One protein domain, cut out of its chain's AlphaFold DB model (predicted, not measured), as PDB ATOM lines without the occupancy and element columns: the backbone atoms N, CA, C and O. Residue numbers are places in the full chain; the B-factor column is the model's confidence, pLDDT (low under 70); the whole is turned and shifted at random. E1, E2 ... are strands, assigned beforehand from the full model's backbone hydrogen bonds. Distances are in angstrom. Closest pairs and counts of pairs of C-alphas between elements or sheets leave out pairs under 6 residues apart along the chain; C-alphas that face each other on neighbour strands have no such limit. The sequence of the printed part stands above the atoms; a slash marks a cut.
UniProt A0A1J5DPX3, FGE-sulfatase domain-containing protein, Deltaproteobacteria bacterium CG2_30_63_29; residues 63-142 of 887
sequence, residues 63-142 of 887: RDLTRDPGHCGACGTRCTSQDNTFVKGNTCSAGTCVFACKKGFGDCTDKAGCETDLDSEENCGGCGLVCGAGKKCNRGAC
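Overview. This is residues 63 to 142 of the 887 residues of the protein "FGE-sulfatase domain-containing protein" of Deltaproteobacteria bacterium CG2_30_63_29 (UniProt A0A1J5DPX3). With little regular structure, this is a thin rod of mostly loops: it starts at one end with looped residues 63 to 86, passes through the hairpin E1 and E2, and runs on in loops to short E3 near the other end. The printed part has 80 residues, no named helix and three strands, E1, E2 and E3, with 16 residues: all strand, with one antiparallel sheet, E1 - E2. It is loose, radius of gyration of the C-alphas 15.9 A, spanning 56 by 19 by 16 A.

Arrangement. Look at E1, residues 87 to 93, and E2, residues 96 to 101: they form an antiparallel hairpin at 156 degrees, with N 88 and O 100 within hydrogen-bond range at 2.7 A. E3, residues 135 to 137, pairs with no named strand and is apart from both.

Along the chain. Find C-alpha 87 at (233.050, 112.133, 37.885); E1 runs 16.6 A from there, E2 16.4 A, and E3 7.0 A to C-alpha 137 at (245.008, 131.367, 39.722).

Size, cuts and confidence. The C-alphas farthest apart, Arg 63 and Gly 134, are 55.8 A apart. The printed part has no cut; the link E2 to E3 is long, 33 residues. Residues 80 to 85 and 110 to 112 have pLDDT under 70.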
ATOM      1  N   ARG A  63     230.816  87.516  26.603       83.25
ATOM      2  CA  ARG A  63     231.020  88.960  26.831       83.25
ATOM      3  C   ARG A  63     232.292  89.483  26.168       83.25
ATOM      4  O   ARG A  63     233.281  88.769  26.038       83.25
ATOM      5  N   ASP A  64     232.254  90.751  25.771       83.50
ATOM      6  CA  ASP A  64     233.418  91.498  25.289       83.50
ATOM      7  C   ASP A  64     234.030  92.280  26.459       83.50
ATOM      8  O   ASP A  64     233.577  93.377  26.795       83.50
ATOM      9  N   LEU A  65     235.056  91.697  27.081       81.31
ATOM     10  CA  LEU A  65     235.743  92.289  28.235       81.31
ATOM     11  C   LEU A  65     236.474  93.596  27.894       81.31
ATOM     12  O   LEU A  65     236.863  94.328  28.799       81.31
ATOM     13  N   THR A  66     236.675  93.908  26.610       79.19
ATOM     14  CA  THR A  66     237.376  95.129  26.196       79.19
ATOM     15  C   THR A  66     236.458  96.350  26.112       79.19
ATOM     16  O   THR A  66     236.958  97.472  26.009       79.19
ATOM     17  N   ARG A  67     235.126  96.144  26.161       79.25
ATOM     18  CA  ARG A  67     234.110  97.188  25.913       79.25
ATOM     19  C   ARG A  67     232.888  97.158  26.838       79.25
ATOM     20  O   ARG A  67     232.217  98.180  26.943       79.25
ATOM     21  N   ASP A  68     232.559  96.036  27.484       77.62
ATOM     22  CA  ASP A  68     231.404  95.917  28.394       77.62
ATOM     23  C   ASP A  68     231.720  96.574  29.762       77.62
ATOM     24  O   ASP A  68     232.531  96.031  30.513       77.62
ATOM     25  N   PRO A  69     231.096  97.712  30.148       73.06
ATOM     26  CA  PRO A  69     231.429  98.414  31.399       73.06
ATOM     27  C   PRO A  69     231.032  97.658  32.675       73.06
ATOM     28  O   PRO A  69     231.407  98.065  33.775       73.06
ATOM     29  N   GLY A  70     230.267  96.567  32.544       76.06
ATOM     30  CA  GLY A  70     229.940  95.658  33.638       76.06
ATOM     31  C   GLY A  70     230.900  94.468  33.785       76.06
ATOM     32  O   GLY A  70     230.743  93.702  34.737       76.06
ATOM     33  N   HIS A  71     231.834  94.286  32.842       80.81
ATOM     34  CA  HIS A  71     232.774  93.161  32.769       80.81
ATOM     35  C   HIS A  71     234.142  93.620  32.213       80.81
ATOM     36  O   HIS A  71     234.742  92.941  31.382       80.81
ATOM     37  N   CYS A  72     234.607  94.807  32.602       79.25
ATOM     38  CA  CYS A  72     235.770  95.449  31.996       79.25
ATOM     39  C   CYS A  72     237.080  94.774  32.426       79.25
ATOM     40  O   CYS A  72     237.382  94.682  33.615       79.25
ATOM     41  N   GLY A  73     237.848  94.261  31.464       78.88
ATOM     42  CA  GLY A  73     239.103  93.530  31.684       78.88
ATOM     43  C   GLY A  73     238.917  92.104  32.216       78.88
ATOM     44  O   GLY A  73     239.619  91.196  31.779       78.88
ATOM     45  N   ALA A  74     237.941  91.876  33.100       81.06
ATOM     46  CA  ALA A  74     237.586  90.560  33.629       81.06
ATOM     47  C   ALA A  74     236.074  90.414  33.892       81.06
ATOM     48  O   ALA A  74     235.354  91.387  34.134       81.06
ATOM     49  N   CYS A  75     235.582  89.171  33.863       79.44
ATOM     50  CA  CYS A  75     234.172  88.852  34.086       79.44
ATOM     51  C   CYS A  75     233.672  89.355  35.454       79.44
ATOM     52  O   CYS A  75     234.040  88.815  36.492       79.44
ATOM     53  N   GLY A  76     232.772  90.343  35.439       75.12
ATOM     54  CA  GLY A  76     232.134  90.910  36.633       75.12
ATOM     55  C   GLY A  76     232.785  92.187  37.171       75.12
ATOM     56  O   GLY A  76     232.190  92.842  38.027       75.12
ATOM     57  N   THR A  77     233.953  92.581  36.656       78.88
ATOM     58  CA  THR A  77     234.593  93.861  36.986       78.88
ATOM     59  C   THR A  77     233.766  95.014  36.422       78.88
ATOM     60  O   THR A  77     233.654  95.175  35.208       78.88
ATOM     61  N   ARG A  78     233.179  95.835  37.295       77.50
ATOM     62  CA  ARG A  78     232.404  97.016  36.892       77.50
ATOM     63  C   ARG A  78     233.250  98.276  36.974       77.50
ATOM     64  O   ARG A  78     233.999  98.448  37.930       77.50
ATOM     65  N   CYS A  79     233.058  99.192  36.032       72.38
ATOM     66  CA  CYS A  79     233.610 100.536  36.159       72.38
ATOM     67  C   CYS A  79     232.793 101.346  37.177       72.38
ATOM     68  O   CYS A  79     231.682 101.792  36.900       72.38
ATOM     69  N   THR A  80     233.354 101.515  38.372       68.31
ATOM     70  CA  THR A  80     232.798 102.305  39.482       68.31
ATOM     71  C   THR A  80     233.942 103.043  40.169       68.31
ATOM     72  O   THR A  80     234.874 102.384  40.628       68.31
ATOM     73  N   SER A  81     233.898 104.376  40.251       64.50
ATOM     74  CA  SER A  81     234.869 105.124  41.063       64.50
ATOM     75  C   SER A  81     234.517 105.008  42.548       64.50
ATOM     76  O   SER A  81     233.357 104.773  42.905       64.50
ATOM     77  N   GLN A  82     235.518 105.175  43.417       60.50
ATOM     78  CA  GLN A  82     235.299 105.208  44.868       60.50
ATOM     79  C   GLN A  82     234.633 106.514  45.321       60.50
ATOM     80  O   GLN A  82     233.868 106.498  46.282       60.50
ATOM     81  N   ASP A  83     234.841 107.610  44.583       61.03
ATOM     82  CA  ASP A  83     234.091 108.854  44.747       61.03
ATOM     83  C   ASP A  83     233.414 109.257  43.424       61.03
ATOM     84  O   ASP A  83     234.053 109.369  42.375       61.03
ATOM     85  N   ASN A  84     232.090 109.423  43.455       60.97
ATOM     86  CA  ASN A  84     231.271 109.773  42.288       60.97
ATOM     87  C   ASN A  84     230.906 111.273  42.256       60.97
ATOM     88  O   ASN A  84     230.182 111.713  41.361       60.97
ATOM     89  N   THR A  85     231.388 112.079  43.208       67.00
ATOM     90  CA  THR A  85     231.054 113.511  43.307       67.00
ATOM     91  C   THR A  85     231.605 114.340  42.148       67.00
ATOM     92  O   THR A  85     230.882 115.200  41.638       67.00
ATOM     93  N   PHE A  86     232.818 114.058  41.661       70.19
ATOM     94  CA  PHE A  86     233.489 114.843  40.607       70.19
ATOM     95  C   PHE A  86     233.593 114.140  39.243       70.19
ATOM     96  O   PHE A  86     233.997 114.754  38.256       70.19
ATOM     97  N   VAL A  87     233.137 112.889  39.145       72.94
ATOM     98  CA  VAL A  87     233.050 112.133  37.885       72.94
ATOM     99  C   VAL A  87     231.778 112.517  37.108       72.94
ATOM    100  O   VAL A  87     230.709 112.738  37.678       72.94
ATOM    101  N   LYS A  88     231.891 112.620  35.780       72.19
ATOM    102  CA  LYS A  88     230.813 112.926  34.818       72.19
ATOM    103  C   LYS A  88     230.327 111.684  34.055       72.19
ATOM    104  O   LYS A  88     229.206 111.673  33.555       72.19
ATOM    105  N   GLY A  89     231.157 110.647  33.964       71.12
ATOM    106  CA  GLY A  89     230.825 109.354  33.371       71.12
ATOM    107  C   GLY A  89     232.015 108.397  33.414       71.12
ATOM    108  O   GLY A  89     233.149 108.827  33.639       71.12
ATOM    109  N   ASN A  90     231.754 107.109  33.197       74.81
ATOM    110  CA  ASN A  90     232.778 106.076  33.096       74.81
ATOM    111  C   ASN A  90     232.490 105.117  31.928       74.81
ATOM    112  O   ASN A  90     231.342 104.923  31.528       74.81
ATOM    113  N   THR A  91     233.546 104.555  31.342       78.25
ATOM    114  CA  THR A  91     233.462 103.609  30.220       78.25
ATOM    115  C   THR A  91     234.550 102.546  30.325       78.25
ATOM    116  O   THR A  91     235.570 102.749  30.979       78.25
ATOM    117  N   CYS A  92     234.340 101.404  29.666       77.62
ATOM    118  CA  CYS A  92     235.399 100.427  29.435       77.62
ATOM    119  C   CYS A  92     236.063 100.695  28.083       77.62
ATOM    120  O   CYS A  92     235.368 100.805  27.070       77.62
ATOM    121  N   SER A  93     237.393 100.770  28.062       80.75
ATOM    122  CA  SER A  93     238.189 100.884  26.841       80.75
ATOM    123  C   SER A  93     239.408  99.972  26.940       80.75
ATOM    124  O   SER A  93     240.152 100.040  27.914       80.75
ATOM    125  N   ALA A  94     239.588  99.081  25.962       79.88
ATOM    126  CA  ALA A  94     240.665  98.083  25.923       79.88
ATOM    127  C   ALA A  94     240.782  97.187  27.182       79.88
ATOM    128  O   ALA A  94     241.818  96.573  27.414       79.88
ATOM    129  N   GLY A  95     239.714  97.074  27.982       72.88
ATOM    130  CA  GLY A  95     239.699  96.314  29.238       72.88
ATOM    131  C   GLY A  95     240.108  97.109  30.483       72.88
ATOM    132  O   GLY A  95     240.186  96.535  31.566       72.88
ATOM    133  N   THR A  96     240.323  98.420  30.364       77.38
ATOM    134  CA  THR A  96     240.545  99.333  31.495       77.38
ATOM    135  C   THR A  96     239.376 100.311  31.626       77.38
ATOM    136  O   THR A  96     238.784 100.737  30.632       77.38
ATOM    137  N   CYS A  97     239.020 100.658  32.862       76.81
ATOM    138  CA  CYS A  97     238.005 101.671  33.135       76.81
ATOM    139  C   CYS A  97     238.591 103.076  32.975       76.81
ATOM    140  O   CYS A  97     239.634 103.379  33.546       76.81
ATOM    141  N   VAL A  98     237.896 103.929  32.225       75.50
ATOM    142  CA  VAL A  98     238.263 105.330  31.997       75.50
ATOM    143  C   VAL A  98     237.197 106.226  32.622       75.50
ATOM    144  O   VAL A  98     235.999 105.990  32.437       75.50
ATOM    145  N   PHE A  99     237.632 107.252  33.352       74.94
ATOM    146  CA  PHE A  99     236.773 108.239  34.006       74.94
ATOM    147  C   PHE A  99     236.860 109.584  33.278       74.94
ATOM    148  O   PHE A  99     237.902 109.947  32.738       74.94
ATOM    149  N   ALA A 100     235.755 110.328  33.243       75.62
ATOM    150  CA  ALA A 100     235.711 111.684  32.702       75.62
ATOM    151  C   ALA A 100     235.325 112.669  33.809       75.62
ATOM    152  O   ALA A 100     234.252 112.525  34.396       75.62
ATOM    153  N   CYS A 101     236.158 113.673  34.081       79.56
ATOM    154  CA  CYS A 101     235.939 114.610  35.184       79.56
ATOM    155  C   CYS A 101     234.951 115.741  34.862       79.56
ATOM    156  O   CYS A 101     234.671 116.075  33.704       79.56
ATOM    157  N   LYS A 102     234.395 116.343  35.917       77.50
ATOM    158  CA  LYS A 102     233.698 117.634  35.850       77.50
ATOM    159  C   LYS A 102     234.724 118.760  35.667       77.50
ATOM    160  O   LYS A 102     235.865 118.655  36.102       77.50
ATOM    161  N   LYS A 103     234.318 119.847  35.001       79.88
ATOM    162  CA  LYS A 103     235.194 121.005  34.755       79.88
ATOM    163  C   LYS A 103     235.678 121.589  36.091       79.88
ATOM    164  O   LYS A 103     234.853 121.783  36.977       79.88
ATOM    165  N   GLY A 104     236.975 121.882  36.180       74.81
ATOM    166  CA  GLY A 104     237.644 122.352  37.400       74.81
ATOM    167  C   GLY A 104     238.349 121.246  38.192       74.81
ATOM    168  O   GLY A 104     239.085 121.564  39.109       74.81
ATOM    169  N   PHE A 105     238.182 119.967  37.829       81.19
ATOM    170  CA  PHE A 105     238.766 118.840  38.565       81.19
ATOM    171  C   PHE A 105     239.545 117.890  37.652       81.19
ATOM    172  O   PHE A 105     239.167 117.687  36.493       81.19
ATOM    173  N   GLY A 106     240.614 117.298  38.186       76.75
ATOM    174  CA  GLY A 106     241.483 116.346  37.492       76.75
ATOM    175  C   GLY A 106     241.849 115.127  38.341       76.75
ATOM    176  O   GLY A 106     241.803 115.176  39.569       76.75
ATOM    177  N   ASP A 107     242.203 114.045  37.649       76.19
ATOM    178  CA  ASP A 107     242.873 112.859  38.195       76.19
ATOM    179  C   ASP A 107     244.383 113.165  38.191       76.19
ATOM    180  O   ASP A 107     244.983 113.318  37.121       76.19
ATOM    181  N   CYS A 108     244.962 113.404  39.372       74.12
ATOM    182  CA  CYS A 108     246.343 113.889  39.537       74.12
ATOM    183  C   CYS A 108     247.159 113.048  40.532       74.12
ATOM    184  O   CYS A 108     248.290 113.412  40.867       74.12
ATOM    185  N   THR A 109     246.597 111.949  41.034       70.81
ATOM    186  CA  THR A 109     247.205 111.094  42.062       70.81
ATOM    187  C   THR A 109     247.191 109.622  41.640       70.81
ATOM    188  O   THR A 109     246.840 109.275  40.518       70.81
ATOM    189  N   ASP A 110     247.614 108.720  42.522       63.84
ATOM    190  CA  ASP A 110     247.585 107.269  42.309       63.84
ATOM    191  C   ASP A 110     246.202 106.633  42.591       63.84
ATOM    192  O   ASP A 110     246.048 105.409  42.553       63.84
ATOM    193  N   LYS A 111     245.177 107.453  42.861       66.94
ATOM    194  CA  LYS A 111     243.810 107.031  43.190       66.94
ATOM    195  C   LYS A 111     242.864 107.317  42.028       66.94
ATOM    196  O   LYS A 111     242.419 108.444  41.878       66.94
ATOM    197  N   ALA A 112     242.479 106.277  41.287       63.66
ATOM    198  CA  ALA A 112     241.571 106.380  40.139       63.66
ATOM    199  C   ALA A 112     240.299 107.202  40.450       63.66
ATOM    200  O   ALA A 112     239.408 106.743  41.182       63.66
ATOM    201  N   GLY A 113     240.226 108.418  39.898       71.44
ATOM    202  CA  GLY A 113     239.408 109.478  40.478       71.44
ATOM    203  C   GLY A 113     239.226 110.708  39.587       71.44
ATOM    204  O   GLY A 113     239.204 110.611  38.365       71.44
ATOM    205  N   CYS A 114     238.962 111.835  40.249       74.81
ATOM    206  CA  CYS A 114     238.790 113.200  39.728       74.81
ATOM    207  C   CYS A 114     238.901 114.167  40.929       74.81
ATOM    208  O   CYS A 114     237.999 114.955  41.207       74.81
ATOM    209  N   GLU A 115     239.935 113.973  41.741       72.00
ATOM    210  CA  GLU A 115     240.029 114.377  43.147       72.00
ATOM    211  C   GLU A 115     240.776 115.693  43.395       72.00
ATOM    212  O   GLU A 115     240.710 116.224  44.502       72.00
ATOM    213  N   THR A 116     241.475 116.221  42.389       80.94
ATOM    214  CA  THR A 116     242.309 117.423  42.529       80.94
ATOM    215  C   THR A 116     241.629 118.648  41.925       80.94
ATOM    216  O   THR A 116     241.223 118.627  40.763       80.94
ATOM    217  N   ASP A 117     241.519 119.720  42.716       81.69
ATOM    218  CA  ASP A 117     240.961 121.016  42.312       81.69
ATOM    219  C   ASP A 117     241.979 121.809  41.472       81.69
ATOM    220  O   ASP A 117     243.042 122.211  41.957       81.69
ATOM    221  N   LEU A 118     241.644 122.031  40.202       81.12
ATOM    222  CA  LEU A 118     242.476 122.715  39.211       81.12
ATOM    223  C   LEU A 118     242.282 124.244  39.203       81.12
ATOM    224  O   LEU A 118     242.909 124.928  38.394       81.12
ATOM    225  N   ASP A 119     241.444 124.791  40.088       79.44
ATOM    226  CA  ASP A 119     241.333 126.231  40.344       79.44
ATOM    227  C   ASP A 119     242.209 126.680  41.546       79.44
ATOM    228  O   ASP A 119     242.254 127.872  41.864       79.44
ATOM    229  N   SER A 120     242.940 125.750  42.185       80.06
ATOM    230  CA  SER A 120     243.911 126.016  43.269       80.06
ATOM    231  C   SER A 120     245.177 126.757  42.795       80.06
ATOM    232  O   SER A 120     245.544 126.697  41.619       80.06
ATOM    233  N   GLU A 121     245.883 127.457  43.699       74.50
ATOM    234  CA  GLU A 121     247.134 128.161  43.339       74.50
ATOM    235  C   GLU A 121     248.305 127.185  43.084       74.50
ATOM    236  O   GLU A 121     249.290 127.561  42.448       74.50
ATOM    237  N   GLU A 122     248.164 125.929  43.519       80.75
ATOM    238  CA  GLU A 122     249.123 124.834  43.366       80.75
ATOM    239  C   GLU A 122     248.908 123.960  42.110       80.75
ATOM    240  O   GLU A 122     249.841 123.281  41.682       80.75
ATOM    241  N   ASN A 123     247.702 123.944  41.520       80.25
ATOM    242  CA  ASN A 123     247.338 123.073  40.384       80.25
ATOM    243  C   ASN A 123     246.590 123.825  39.267       80.25
ATOM    244  O   ASN A 123     245.693 123.278  38.623       80.25
ATOM    245  N   CYS A 124     246.926 125.095  39.051       83.00
ATOM    246  CA  CYS A 124     246.152 126.015  38.230       83.00
ATOM    247  C   CYS A 124     246.061 125.574  36.757       83.00
ATOM    248  O   CYS A 124     246.988 125.759  35.966       83.00
ATOM    249  N   GLY A 125     244.916 125.002  36.380       77.19
ATOM    250  CA  GLY A 125     244.641 124.460  35.047       77.19
ATOM    251  C   GLY A 125     245.196 123.052  34.795       77.19
ATOM    252  O   GLY A 125     244.966 122.497  33.721       77.19
ATOM    253  N   GLY A 126     245.898 122.455  35.761       81.31
ATOM    254  CA  GLY A 126     246.524 121.141  35.630       81.31
ATOM    255  C   GLY A 126     247.430 120.788  36.813       81.31
ATOM    256  O   GLY A 126     247.953 121.663  37.499       81.31
ATOM    257  N   CYS A 127     247.618 119.488  37.037       81.44
ATOM    258  CA  CYS A 127     248.360 118.929  38.169       81.44
ATOM    259  C   CYS A 127     249.742 119.594  38.356       81.44
ATOM    260  O   CYS A 127     250.589 119.522  37.464       81.44
ATOM    261  N   GLY A 128     249.976 120.228  39.510       76.19
ATOM    262  CA  GLY A 128     251.249 120.874  39.861       76.19
ATOM    263  C   GLY A 128     251.580 122.198  39.152       76.19
ATOM    264  O   GLY A 128     252.718 122.661  39.253       76.19
ATOM    265  N   LEU A 129     250.643 122.817  38.421       78.12
ATOM    266  CA  LEU A 129     250.863 124.122  37.781       78.12
ATOM    267  C   LEU A 129     250.729 125.291  38.775       78.12
ATOM    268  O   LEU A 129     249.640 125.804  39.022       78.12
ATOM    269  N   VAL A 130     251.866 125.765  39.288       81.50
ATOM    270  CA  VAL A 130     251.949 126.974  40.126       81.50
ATOM    271  C   VAL A 130     252.090 128.232  39.260       81.50
ATOM    272  O   VAL A 130     252.874 128.265  38.308       81.50
ATOM    273  N   CYS A 131     251.371 129.304  39.602       77.00
ATOM    274  CA  CYS A 131     251.453 130.569  38.868       77.00
ATOM    275  C   CYS A 131     252.756 131.350  39.124       77.00
ATOM    276  O   CYS A 131     253.205 131.506  40.258       77.00
ATOM    277  N   GLY A 132     253.339 131.898  38.050       72.12
ATOM    278  CA  GLY A 132     254.542 132.736  38.113       72.12
ATOM    279  C   GLY A 132     254.335 134.073  38.844       72.12
ATOM    280  O   GLY A 132     253.214 134.561  38.984       72.12
ATOM    281  N   ALA A 133     255.438 134.680  39.292       70.50
ATOM    282  CA  ALA A 133     255.437 135.856  40.167       70.50
ATOM    283  C   ALA A 133     254.522 137.004  39.680       70.50
ATOM    284  O   ALA A 133     254.587 137.437  38.531       70.50
ATOM    285  N   GLY A 134     253.672 137.510  40.581       70.06
ATOM    286  CA  GLY A 134     252.693 138.573  40.303       70.06
ATOM    287  C   GLY A 134     251.350 138.093  39.729       70.06
ATOM    288  O   GLY A 134     250.388 138.872  39.706       70.06
ATOM    289  N   LYS A 135     251.252 136.821  39.320       79.31
ATOM    290  CA  LYS A 135     250.025 136.188  38.816       79.31
ATOM    291  C   LYS A 135     249.369 135.328  39.904       79.31
ATOM    292  O   LYS A 135     250.047 134.820  40.791       79.31
ATOM    293  N   LYS A 136     248.048 135.171  39.832       81.12
ATOM    294  CA  LYS A 136     247.234 134.297  40.697       81.12
ATOM    295  C   LYS A 136     246.385 133.356  39.851       81.12
ATOM    296  O   LYS A 136     246.105 133.678  38.693       81.12
ATOM    297  N   CYS A 137     245.953 132.232  40.421       79.31
ATOM    298  CA  CYS A 137     245.008 131.367  39.722       79.31
ATOM    299  C   CYS A 137     243.612 132.005  39.666       79.31
ATOM    300  O   CYS A 137     243.134 132.594  40.635       79.31
ATOM    301  N   ASN A 138     242.958 131.905  38.511       80.31
ATOM    302  CA  ASN A 138     241.601 132.381  38.281       80.31
ATOM    303  C   ASN A 138     240.908 131.439  37.290       80.31
ATOM    304  O   ASN A 138     241.037 131.607  36.078       80.31
ATOM    305  N   ARG A 139     240.167 130.452  37.815       76.62
ATOM    306  CA  ARG A 139     239.418 129.448  37.031       76.62
ATOM    307  C   ARG A 139     240.305 128.617  36.089       76.62
ATOM    308  O   ARG A 139     240.039 128.541  34.886       76.62
ATOM    309  N   GLY A 140     241.389 128.068  36.633       74.38
ATOM    310  CA  GLY A 140     242.329 127.214  35.907       74.38
ATOM    311  C   GLY A 140     243.253 127.951  34.934       74.38
ATOM    312  O   GLY A 140     243.766 127.342  33.998       74.38
ATOM    313  N   ALA A 141     243.451 129.258  35.118       79.81
ATOM    314  CA  ALA A 141     244.414 130.052  34.360       79.81
ATOM    315  C   ALA A 141     245.129 131.076  35.256       79.81
ATOM    316  O   ALA A 141     244.509 131.718  36.106       79.81
ATOM    317  N   CYS A 142     246.433 131.262  35.039       82.00
ATOM    318  CA  CYS A 142     247.239 132.240  35.767       82.00
ATOM    319  C   CYS A 142     247.067 133.648  35.182       82.00
ATOM    320  O   CYS A 142     247.474 133.904  34.049       82.00
TER     321      CYS A 142